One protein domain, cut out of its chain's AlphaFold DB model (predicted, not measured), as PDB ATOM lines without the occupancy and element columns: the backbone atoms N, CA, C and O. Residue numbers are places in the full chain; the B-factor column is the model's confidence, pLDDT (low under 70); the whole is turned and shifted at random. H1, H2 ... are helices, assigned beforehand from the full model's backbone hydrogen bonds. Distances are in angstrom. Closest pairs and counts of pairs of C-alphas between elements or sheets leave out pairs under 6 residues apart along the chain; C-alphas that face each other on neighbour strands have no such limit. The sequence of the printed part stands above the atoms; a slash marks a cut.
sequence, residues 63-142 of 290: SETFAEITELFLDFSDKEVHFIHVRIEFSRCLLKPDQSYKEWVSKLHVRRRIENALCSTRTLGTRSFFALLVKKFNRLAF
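What this domain is: This is residues 63 to 142 of the 290 residues of an uncharacterized protein of Thelohanellus kitauei (UniProt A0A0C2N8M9). A long helix, H1, sticks out from a loose three-helix body as a free arm with residues 63 to 78, while the rest of H1 lies side by side with H2 and H3. The chain folds back after H1 into H2 and folds back again into H3, and the three helices stay slightly spaced from one another. The printed part has 80 residues with three named helices, in the order H1, H2, H3, and no named strand; the class is all helix. The whole is loose, with a radius of gyration of the C-alphas of 16.4 A, and its spans are 58 by 24 by 20 A, the arm adding much of the length.

Where its parts are: H1 runs from Ser 63, with its C-alpha at (135.158, 181.069, 209.716), to Arg 92, with its C-alpha at (148.611, 171.648, 170.641), and is 42.4 A long. H2, residues 101 to 118, is 25.9 A long. H3, residues 126 to 141, is 22.2 A long and ends at C-alpha 141 at (161.776, 163.458, 168.205).

How they stand to each other: H1 and H2 are near each other, with 9 pairs of C-alphas within 10 A and the closest pair 8.0 A apart. H1 and H3 are near each other, with 8 such pairs. H2 and H3 are also near each other, with 8 such pairs. Residues 63 to 78, which belong to H1, stand free. Every O i to N i+4 pair is within hydrogen-bond range in H2 and H3, and 25 of 26 are in H1.

The domain as a whole: The two C-alphas farthest apart are those of Ser 63 and Asp 98, at 58.2 A. Without residues 63 to 78, the body spans 35 by 20 by 16 A. The printed part has no cut, and both links are short. Mean pLDDT of the printed part is 70.7; residue 73, residues 76 to 80 and residues 114 to 142 are under 70.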
ATOM      1  N   SER A  63     135.312 180.248 210.925       78.88
ATOM      2  CA  SER A  63     135.158 181.069 209.716       78.88
ATOM      3  C   SER A  63     136.466 181.707 209.237       78.88
ATOM      4  O   SER A  63     136.669 181.854 208.039       78.88
ATOM      5  N   GLU A  64     137.359 182.054 210.167       75.94
ATOM      6  CA  GLU A  64     138.684 182.614 209.874       75.94
ATOM      7  C   GLU A  64     139.585 181.595 209.162       75.94
ATOM      8  O   GLU A  64     140.053 181.844 208.054       75.94
ATOM      9  N   THR A  65     139.734 180.392 209.724       77.25
ATOM     10  CA  THR A  65     140.512 179.309 209.105       77.25
ATOM     11  C   THR A  65     139.911 178.865 207.768       77.25
ATOM     12  O   THR A  65     140.644 178.540 206.837       77.25
ATOM     13  N   PHE A  66     138.581 178.874 207.633       80.62
ATOM     14  CA  PHE A  66     137.924 178.564 206.363       80.62
ATOM     15  C   PHE A  66     138.253 179.599 205.280       80.62
ATOM     16  O   PHE A  66     138.514 179.224 204.134       80.62
ATOM     17  N   ALA A  67     138.271 180.888 205.632       77.88
ATOM     18  CA  ALA A  67     138.649 181.956 204.712       77.88
ATOM     19  C   ALA A  67     140.104 181.801 204.242       77.88
ATOM     20  O   ALA A  67     140.345 181.840 203.040       77.88
ATOM     21  N   GLU A  68     141.043 181.514 205.149       76.44
ATOM     22  CA  GLU A  68     142.451 181.276 204.795       76.44
ATOM     23  C   GLU A  68     142.626 180.068 203.865       76.44
ATOM     24  O   GLU A  68     143.330 180.145 202.858       76.44
ATOM     25  N   ILE A  69     141.961 178.948 204.167       76.19
ATOM     26  CA  ILE A  69     141.989 177.750 203.317       76.19
ATOM     27  C   ILE A  69     141.411 178.062 201.932       76.19
ATOM     28  O   ILE A  69     141.964 177.635 200.919       76.19
ATOM     29  N   THR A  70     140.320 178.826 201.876       77.06
ATOM     30  CA  THR A  70     139.683 179.230 200.619       77.06
ATOM     31  C   THR A  70     140.590 180.148 199.806       77.06
ATOM     32  O   THR A  70     140.759 179.914 198.612       77.06
ATOM     33  N   GLU A  71     141.218 181.149 200.429       77.62
ATOM     34  CA  GLU A  71     142.193 182.013 199.759       77.62
ATOM     35  C   GLU A  71     143.363 181.198 199.216       77.62
ATOM     36  O   GLU A  71     143.702 181.348 198.046       77.62
ATOM     37  N   LEU A  72     143.917 180.269 200.004       72.06
ATOM     38  CA  LEU A  72     144.967 179.365 199.539       72.06
ATOM     39  C   LEU A  72     144.503 178.535 198.337       72.06
ATOM     40  O   LEU A  72     145.252 178.418 197.369       72.06
ATOM     41  N   PHE A  73     143.285 177.987 198.356       69.94
ATOM     42  CA  PHE A  73     142.759 177.233 197.217       69.94
ATOM     43  C   PHE A  73     142.553 178.089 195.979       69.94
ATOM     44  O   PHE A  73     142.876 177.624 194.890       69.94
ATOM     45  N   LEU A  74     142.078 179.325 196.116       70.88
ATOM     46  CA  LEU A  74     141.978 180.257 194.995       70.88
ATOM     47  C   LEU A  74     143.372 180.532 194.415       70.88
ATOM     48  O   LEU A  74     143.590 180.344 193.217       70.88
ATOM     49  N   ASP A  75     144.346 180.799 195.283       70.44
ATOM     50  CA  ASP A  75     145.744 181.040 194.927       70.44
ATOM     51  C   ASP A  75     146.427 179.836 194.258       70.44
ATOM     52  O   ASP A  75     147.327 179.995 193.422       70.44
ATOM     53  N   PHE A  76     146.055 178.617 194.662       66.44
ATOM     54  CA  PHE A  76     146.520 177.367 194.064       66.44
ATOM     55  C   PHE A  76     145.798 177.068 192.754       66.44
ATOM     56  O   PHE A  76     146.456 176.662 191.796       66.44
ATOM     57  N   SER A  77     144.488 177.306 192.682       64.81
ATOM     58  CA  SER A  77     143.674 177.068 191.490       64.81
ATOM     59  C   SER A  77     144.164 177.921 190.327       64.81
ATOM     60  O   SER A  77     144.390 177.391 189.244       64.81
ATOM     61  N   ASP A  78     144.517 179.183 190.571       65.50
ATOM     62  CA  ASP A  78     145.084 180.056 189.544       65.50
ATOM     63  C   ASP A  78     146.433 179.536 189.022       65.50
ATOM     64  O   ASP A  78     146.755 179.678 187.840       65.50
ATOM     65  N   LYS A  79     147.226 178.866 189.871       67.12
ATOM     66  CA  LYS A  79     148.542 178.310 189.507       67.12
ATOM     67  C   LYS A  79     148.432 176.941 188.823       67.12
ATOM     68  O   LYS A  79     149.152 176.691 187.853       67.12
ATOM     69  N   GLU A  80     147.550 176.058 189.285       66.56
ATOM     70  CA  GLU A  80     147.334 174.732 188.689       66.56
ATOM     71  C   GLU A  80     146.538 174.803 187.386       66.56
ATOM     72  O   GLU A  80     146.919 174.148 186.411       66.56
ATOM     73  N   VAL A  81     145.513 175.657 187.307       70.50
ATOM     74  CA  VAL A  81     144.809 175.949 186.049       70.50
ATOM     75  C   VAL A  81     145.797 176.503 185.032       70.50
ATOM     76  O   VAL A  81     145.792 176.069 183.880       70.50
ATOM     77  N   HIS A  82     146.728 177.366 185.454       71.75
ATOM     78  CA  HIS A  82     147.794 177.835 184.574       71.75
ATOM     79  C   HIS A  82     148.701 176.691 184.098       71.75
ATOM     80  O   HIS A  82     149.033 176.617 182.915       71.75
ATOM     81  N   PHE A  83     149.065 175.753 184.975       72.00
ATOM     82  CA  PHE A  83     149.875 174.593 184.600       72.00
ATOM     83  C   PHE A  83     149.163 173.655 183.615       72.00
ATOM     84  O   PHE A  83     149.763 173.233 182.620       72.00
ATOM     85  N   ILE A  84     147.887 173.342 183.857       73.25
ATOM     86  CA  ILE A  84     147.066 172.511 182.969       73.25
ATOM     87  C   ILE A  84     146.891 173.214 181.620       73.25
ATOM     88  O   ILE A  84     147.139 172.605 180.578       73.25
ATOM     89  N   HIS A  85     146.563 174.507 181.629       76.50
ATOM     90  CA  HIS A  85     146.423 175.321 180.426       76.50
ATOM     91  C   HIS A  85     147.715 175.339 179.597       76.50
ATOM     92  O   HIS A  85     147.687 175.049 178.403       76.50
ATOM     93  N   VAL A  86     148.866 175.581 180.232       77.56
ATOM     94  CA  VAL A  86     150.183 175.556 179.577       77.56
ATOM     95  C   VAL A  86     150.493 174.182 178.979       77.56
ATOM     96  O   VAL A  86     150.999 174.094 177.859       77.56
ATOM     97  N   ARG A  87     150.182 173.086 179.681       77.19
ATOM     98  CA  ARG A  87     150.372 171.728 179.141       77.19
ATOM     99  C   ARG A  87     149.487 171.466 177.927       77.19
ATOM    100  O   ARG A  87     149.978 170.904 176.948       77.19
ATOM    101  N   ILE A  88     148.221 171.875 177.976       75.94
ATOM    102  CA  ILE A  88     147.284 171.733 176.856       75.94
ATOM    103  C   ILE A  88     147.779 172.548 175.657       75.94
ATOM    104  O   ILE A  88     147.908 172.005 174.559       75.94
ATOM    105  N   GLU A  89     148.149 173.811 175.851       79.88
ATOM    106  CA  GLU A  89     148.656 174.670 174.777       79.88
ATOM    107  C   GLU A  89     149.979 174.167 174.186       79.88
ATOM    108  O   GLU A  89     150.167 174.194 172.965       79.88
ATOM    109  N   PHE A  90     150.867 173.611 175.016       83.81
ATOM    110  CA  PHE A  90     152.081 172.952 174.542       83.81
ATOM    111  C   PHE A  90     151.762 171.697 173.719       83.81
ATOM    112  O   PHE A  90     152.328 171.517 172.642       83.81
ATOM    113  N   SER A  91     150.815 170.865 174.166       80.44
ATOM    114  CA  SER A  91     150.395 169.660 173.437       80.44
ATOM    115  C   SER A  91     149.748 169.971 172.084       80.44
ATOM    116  O   SER A  91     149.856 169.176 171.159       80.44
ATOM    117  N   ARG A  92     149.143 171.156 171.925       84.69
ATOM    118  CA  ARG A  92     148.611 171.648 170.641       84.69
ATOM    119  C   ARG A  92     149.707 172.111 169.679       84.69
ATOM    120  O   ARG A  92     149.463 172.235 168.481       84.69
ATOM    121  N   CYS A  93     150.918 172.366 170.172       87.31
ATOM    122  CA  CYS A  93     152.071 172.758 169.366       87.31
ATOM    123  C   CYS A  93     152.846 171.536 168.855       87.31
ATOM    124  O   CYS A  93     154.061 171.485 169.016       87.31
ATOM    125  N   LEU A  94     152.189 170.546 168.248       87.56
ATOM    126  CA  LEU A  94     152.903 169.415 167.644       87.56
ATOM    127  C   LEU A  94     153.685 169.856 166.400       87.56
ATOM    128  O   LEU A  94     153.266 170.761 165.671       87.56
ATOM    129  N   LEU A  95     154.828 169.210 166.164       89.81
ATOM    130  CA  LEU A  95     155.587 169.368 164.927       89.81
ATOM    131  C   LEU A  95     154.742 168.826 163.767       89.81
ATOM    132  O   LEU A  95     154.345 167.662 163.781       89.81
ATOM    133  N   LYS A  96     154.429 169.674 162.783       92.94
ATOM    134  CA  LYS A  96     153.707 169.233 161.583       92.94
ATOM    135  C   LYS A  96     154.658 168.496 160.624       92.94
ATOM    136  O   LYS A  96     155.839 168.839 160.611       92.94
ATOM    137  N   PRO A  97     154.170 167.544 159.804       92.56
ATOM    138  CA  PRO A  97     155.022 166.753 158.903       92.56
ATOM    139  C   PRO A  97     155.831 167.587 157.898       92.56
ATOM    140  O   PRO A  97     156.928 167.206 157.511       92.56
ATOM    141  N   ASP A  98     155.287 168.728 157.485       95.12
ATOM    142  CA  ASP A  98     155.860 169.675 156.527       95.12
ATOM    143  C   ASP A  98     156.658 170.807 157.194       95.12
ATOM    144  O   ASP A  98     157.286 171.619 156.517       95.12
ATOM    145  N   GLN A  99     156.633 170.889 158.526       95.44
ATOM    146  CA  GLN A  99     157.248 171.977 159.267       95.44
ATOM    147  C   GLN A  99     158.689 171.639 159.645       95.44
ATOM    148  O   GLN A  99     158.962 170.623 160.282       95.44
ATOM    149  N   SER A 100     159.624 172.545 159.355       94.25
ATOM    150  CA  SER A 100     160.995 172.370 159.827       94.25
ATOM    151  C   SER A 100     161.083 172.526 161.350       94.25
ATOM    152  O   SER A 100     160.404 173.357 161.965       94.25
ATOM    153  N   TYR A 101     161.999 171.788 161.980       91.12
ATOM    154  CA  TYR A 101     162.250 171.905 163.420       91.12
ATOM    155  C   TYR A 101     162.554 173.355 163.849       91.12
ATOM    156  O   TYR A 101     162.071 173.828 164.878       91.12
ATOM    157  N   LYS A 102     163.295 174.111 163.023       93.44
ATOM    158  CA  LYS A 102     163.618 175.523 163.279       93.44
ATOM    159  C   LYS A 102     162.366 176.407 163.316       93.44
ATOM    160  O   LYS A 102     162.255 177.277 164.183       93.44
ATOM    161  N   GLU A 103     161.418 176.191 162.409       92.56
ATOM    162  CA  GLU A 103     160.142 176.915 162.397       92.56
ATOM    163  C   GLU A 103     159.258 176.525 163.579       92.56
ATOM    164  O   GLU A 103     158.592 177.379 164.161       92.56
ATOM    165  N   TRP A 104     159.257 175.249 163.958       94.50
ATOM    166  CA  TRP A 104     158.526 174.762 165.125       94.50
ATOM    167  C   TRP A 104     159.036 175.377 166.430       94.50
ATOM    168  O   TRP A 104     158.258 175.982 167.170       94.50
ATOM    169  N   VAL A 105     160.353 175.351 166.658       89.69
ATOM    170  CA  VAL A 105     160.990 176.000 167.816       89.69
ATOM    171  C   VAL A 105     160.716 177.507 167.825       89.69
ATOM    172  O   VAL A 105     160.430 178.087 168.874       89.69
ATOM    173  N   SER A 106     160.732 178.155 166.657       89.69
ATOM    174  CA  SER A 106     160.407 179.581 166.544       89.69
ATOM    175  C   SER A 106     158.957 179.877 166.956       89.69
ATOM    176  O   SER A 106     158.729 180.827 167.707       89.69
ATOM    177  N   LYS A 107     157.983 179.041 166.561       89.06
ATOM    178  CA  LYS A 107     156.582 179.165 167.009       89.06
ATOM    179  C   LYS A 107     156.435 178.959 168.515       89.06
ATOM    180  O   LYS A 107     155.751 179.752 169.161       89.06
ATOM    181  N   LEU A 108     157.121 177.966 169.088       85.75
ATOM    182  CA  LEU A 108     157.142 177.754 170.539       85.75
ATOM    183  C   LEU A 108     157.690 178.976 171.287       85.75
ATOM    184  O   LEU A 108     157.128 179.387 172.300       85.75
ATOM    185  N   HIS A 109     158.757 179.603 170.784       83.62
ATOM    186  CA  HIS A 109     159.315 180.806 171.403       83.62
ATOM    187  C   HIS A 109     158.379 182.014 171.334       83.62
ATOM    188  O   HIS A 109     158.319 182.773 172.304       83.62
ATOM    189  N   VAL A 110     157.663 182.202 170.223       80.50
ATOM    190  CA  VAL A 110     156.664 183.275 170.092       80.50
ATOM    191  C   VAL A 110     155.512 183.045 171.070       80.50
ATOM    192  O   VAL A 110     155.172 183.952 171.825       80.50
ATOM    193  N   ARG A 111     154.984 181.818 171.144       76.62
ATOM    194  CA  ARG A 111     153.872 181.471 172.041       76.62
ATOM    195  C   ARG A 111     154.248 181.604 173.517       76.62
ATOM    196  O   ARG A 111     153.519 182.224 174.282       76.62
ATOM    197  N   ARG A 112     155.468 181.189 173.874       73.38
ATOM    198  CA  ARG A 112     156.049 181.396 175.209       73.38
ATOM    199  C   ARG A 112     156.100 182.872 175.615       73.38
ATOM    200  O   ARG A 112     155.966 183.184 176.792       73.38
ATOM    201  N   ARG A 113     156.359 183.798 174.683       72.12
ATOM    202  CA  ARG A 113     156.370 185.237 175.008       72.12
ATOM    203  C   ARG A 113     154.968 185.766 175.288       72.12
ATOM    204  O   ARG A 113     154.837 186.593 176.178       72.12
ATOM    205  N   ILE A 114     153.965 185.274 174.564       67.25
ATOM    206  CA  ILE A 114     152.562 185.652 174.763       67.25
ATOM    207  C   ILE A 114     152.067 185.125 176.117       67.25
ATOM    208  O   ILE A 114     151.518 185.889 176.901       67.25
ATOM    209  N   GLU A 115     152.359 183.868 176.455       66.50
ATOM    210  CA  GLU A 115     151.992 183.293 177.759       66.50
ATOM    211  C   GLU A 115     152.697 183.987 178.930       66.50
ATOM    212  O   GLU A 115     152.057 184.296 179.927       66.50
ATOM    213  N   ASN A 116     153.987 184.323 178.800       65.12
ATOM    214  CA  ASN A 116     154.691 185.104 179.826       65.12
ATOM    215  C   ASN A 116     154.156 186.541 179.971       65.12
ATOM    216  O   ASN A 116     154.422 187.169 180.991       65.12
ATOM    217  N   ALA A 117     153.491 187.085 178.948       59.72
ATOM    218  CA  ALA A 117     152.867 188.405 179.006       59.72
ATOM    219  C   ALA A 117     151.463 188.351 179.629       59.72
ATOM    220  O   ALA A 117     151.055 189.311 180.271       59.72
ATOM    221  N   LEU A 118     150.749 187.232 179.460       57.06
ATOM    222  CA  LEU A 118     149.447 186.978 180.085       57.06
ATOM    223  C   LEU A 118     149.584 186.505 181.543       57.06
ATOM    224  O   LEU A 118     148.729 186.800 182.369       57.06
ATOM    225  N   CYS A 119     150.674 185.808 181.877       60.47
ATOM    226  CA  CYS A 119     150.998 185.384 183.236       60.47
ATOM    227  C   CYS A 119     151.857 186.443 183.937       60.47
ATOM    228  O   CYS A 119     153.080 186.318 184.042       60.47
ATOM    229  N   SER A 120     151.219 187.502 184.426       52.78
ATOM    230  CA  SER A 120     151.878 188.590 185.167       52.78
ATOM    231  C   SER A 120     152.564 188.118 186.462       52.78
ATOM    232  O   SER A 120     153.451 188.793 186.989       52.78
ATOM    233  N   THR A 121     152.205 186.938 186.973       50.38
ATOM    234  CA  THR A 121     152.774 186.337 188.182       50.38
ATOM    235  C   THR A 121     154.060 185.567 187.857       50.38
ATOM    236  O   THR A 121     154.079 184.380 187.529       50.38
ATOM    237  N   ARG A 122     155.200 186.264 187.951       44.84
ATOM    238  CA  ARG A 122     156.549 185.673 187.888       44.84
ATOM    239  C   ARG A 122     156.767 184.675 189.034       44.84
ATOM    240  O   ARG A 122     157.331 185.031 190.063       44.84
ATOM    241  N   THR A 123     156.432 183.404 188.841       44.31
ATOM    242  CA  THR A 123     156.982 182.328 189.677       44.31
ATOM    243  C   THR A 123     158.171 181.670 188.974       44.31
ATOM    244  O   THR A 123     158.149 181.367 187.780       44.31
ATOM    245  N   LEU A 124     159.265 181.485 189.721       41.41
ATOM    246  CA  LEU A 124     160.581 181.033 189.242       41.41
ATOM    247  C   LEU A 124     160.602 179.624 188.591       41.41
ATOM    248  O   LEU A 124     161.640 179.221 188.066       41.41
ATOM    249  N   GLY A 125     159.492 178.875 188.594       49.16
ATOM    250  CA  GLY A 125     159.432 177.473 188.150       49.16
ATOM    251  C   GLY A 125     159.178 177.249 186.653       49.16
ATOM    252  O   GLY A 125     159.661 176.266 186.084       49.16
ATOM    253  N   THR A 126     158.486 178.166 185.968       50.47
ATOM    254  CA  THR A 126     158.062 177.965 184.564       50.47
ATOM    255  C   THR A 126     159.243 177.909 183.592       50.47
ATOM    256  O   THR A 126     159.234 177.153 182.619       50.47
ATOM    257  N   ARG A 127     160.328 178.648 183.873       48.66
ATOM    258  CA  ARG A 127     161.540 178.655 183.035       48.66
ATOM    259  C   ARG A 127     162.262 177.307 183.008       48.66
ATOM    260  O   ARG A 127     162.695 176.899 181.929       48.66
ATOM    261  N   SER A 128     162.388 176.646 184.156       50.84
ATOM    262  CA  SER A 128     163.097 175.366 184.290       50.84
ATOM    263  C   SER A 128     162.284 174.210 183.709       50.84
ATOM    264  O   SER A 128     162.839 173.346 183.032       50.84
ATOM    265  N   PHE A 129     160.962 174.227 183.895       51.31
ATOM    266  CA  PHE A 129     160.079 173.163 183.420       51.31
ATOM    267  C   PHE A 129     159.903 173.158 181.897       51.31
ATOM    268  O   PHE A 129     160.018 172.106 181.277       51.31
ATOM    269  N   PHE A 130     159.735 174.320 181.258       53.03
ATOM    270  CA  PHE A 130     159.703 174.387 179.790       53.03
ATOM    271  C   PHE A 130     161.011 173.901 179.160       53.03
ATOM    272  O   PHE A 130     160.990 173.231 178.132       53.03
ATOM    273  N   ALA A 131     162.154 174.206 179.779       56.56
ATOM    274  CA  ALA A 131     163.439 173.690 179.320       56.56
ATOM    275  C   ALA A 131     163.515 172.157 179.453       56.56
ATOM    276  O   ALA A 131     164.043 171.497 178.561       56.56
ATOM    277  N   LEU A 132     162.947 171.588 180.522       55.72
ATOM    278  CA  LEU A 132     162.824 170.141 180.727       55.72
ATOM    279  C   LEU A 132     161.870 169.481 179.722       55.72
ATOM    280  O   LEU A 132     162.239 168.461 179.143       55.72
ATOM    281  N   LEU A 133     160.695 170.065 179.466       55.66
ATOM    282  CA  LEU A 133     159.737 169.574 178.469       55.66
ATOM    283  C   LEU A 133     160.341 169.593 177.068       55.66
ATOM    284  O   LEU A 133     160.371 168.560 176.410       55.66
ATOM    285  N   VAL A 134     160.903 170.725 176.642       60.38
ATOM    286  CA  VAL A 134     161.570 170.836 175.338       60.38
ATOM    287  C   VAL A 134     162.725 169.837 175.239       60.38
ATOM    288  O   VAL A 134     162.844 169.145 174.236       60.38
ATOM    289  N   LYS A 135     163.536 169.664 176.293       60.66
ATOM    290  CA  LYS A 135     164.626 168.674 176.306       60.66
ATOM    291  C   LYS A 135     164.116 167.228 176.220       60.66
ATOM    292  O   LYS A 135     164.740 166.420 175.537       60.66
ATOM    293  N   LYS A 136     162.999 166.899 176.880       61.78
ATOM    294  CA  LYS A 136     162.387 165.559 176.854       61.78
ATOM    295  C   LYS A 136     161.745 165.263 175.495       61.78
ATOM    296  O   LYS A 136     162.020 164.211 174.935       61.78
ATOM    297  N   PHE A 137     160.995 166.206 174.925       57.31
ATOM    298  CA  PHE A 137     160.389 166.069 173.596       57.31
ATOM    299  C   PHE A 137     161.425 166.043 172.471       57.31
ATOM    300  O   PHE A 137     161.310 165.219 171.572       57.31
ATOM    301  N   ASN A 138     162.481 166.858 172.548       54.09
ATOM    302  CA  ASN A 138     163.578 166.791 171.582       54.09
ATOM    303  C   ASN A 138     164.253 165.420 171.616       54.09
ATOM    304  O   ASN A 138     164.535 164.852 170.569       54.09
ATOM    305  N   ARG A 139     164.462 164.850 172.809       54.44
ATOM    306  CA  ARG A 139     165.026 163.503 172.940       54.44
ATOM    307  C   ARG A 139     164.147 162.436 172.276       54.44
ATOM    308  O   ARG A 139     164.700 161.491 171.738       54.44
ATOM    309  N   LEU A 140     162.824 162.609 172.281       46.12
ATOM    310  CA  LEU A 140     161.872 161.695 171.642       46.12
ATOM    311  C   LEU A 140     161.792 161.902 170.121       46.12
ATOM    312  O   LEU A 140     161.846 160.933 169.378       46.12
ATOM    313  N   ALA A 141     161.780 163.149 169.639       47.59
ATOM    314  CA  ALA A 141     161.776 163.458 168.205       47.59
ATOM    315  C   ALA A 141     163.054 162.997 167.474       47.59
ATOM    316  O   ALA A 141     163.016 162.724 166.279       47.59
ATOM    317  N   PHE A 142     164.186 162.896 168.183       46.62
ATOM    318  CA  PHE A 142     165.428 162.324 167.643       46.62
ATOM    319  C   PHE A 142     165.426 160.789 167.590       46.62
ATOM    320  O   PHE A 142     166.167 160.222 166.794       46.62
TER     321      PHE A 142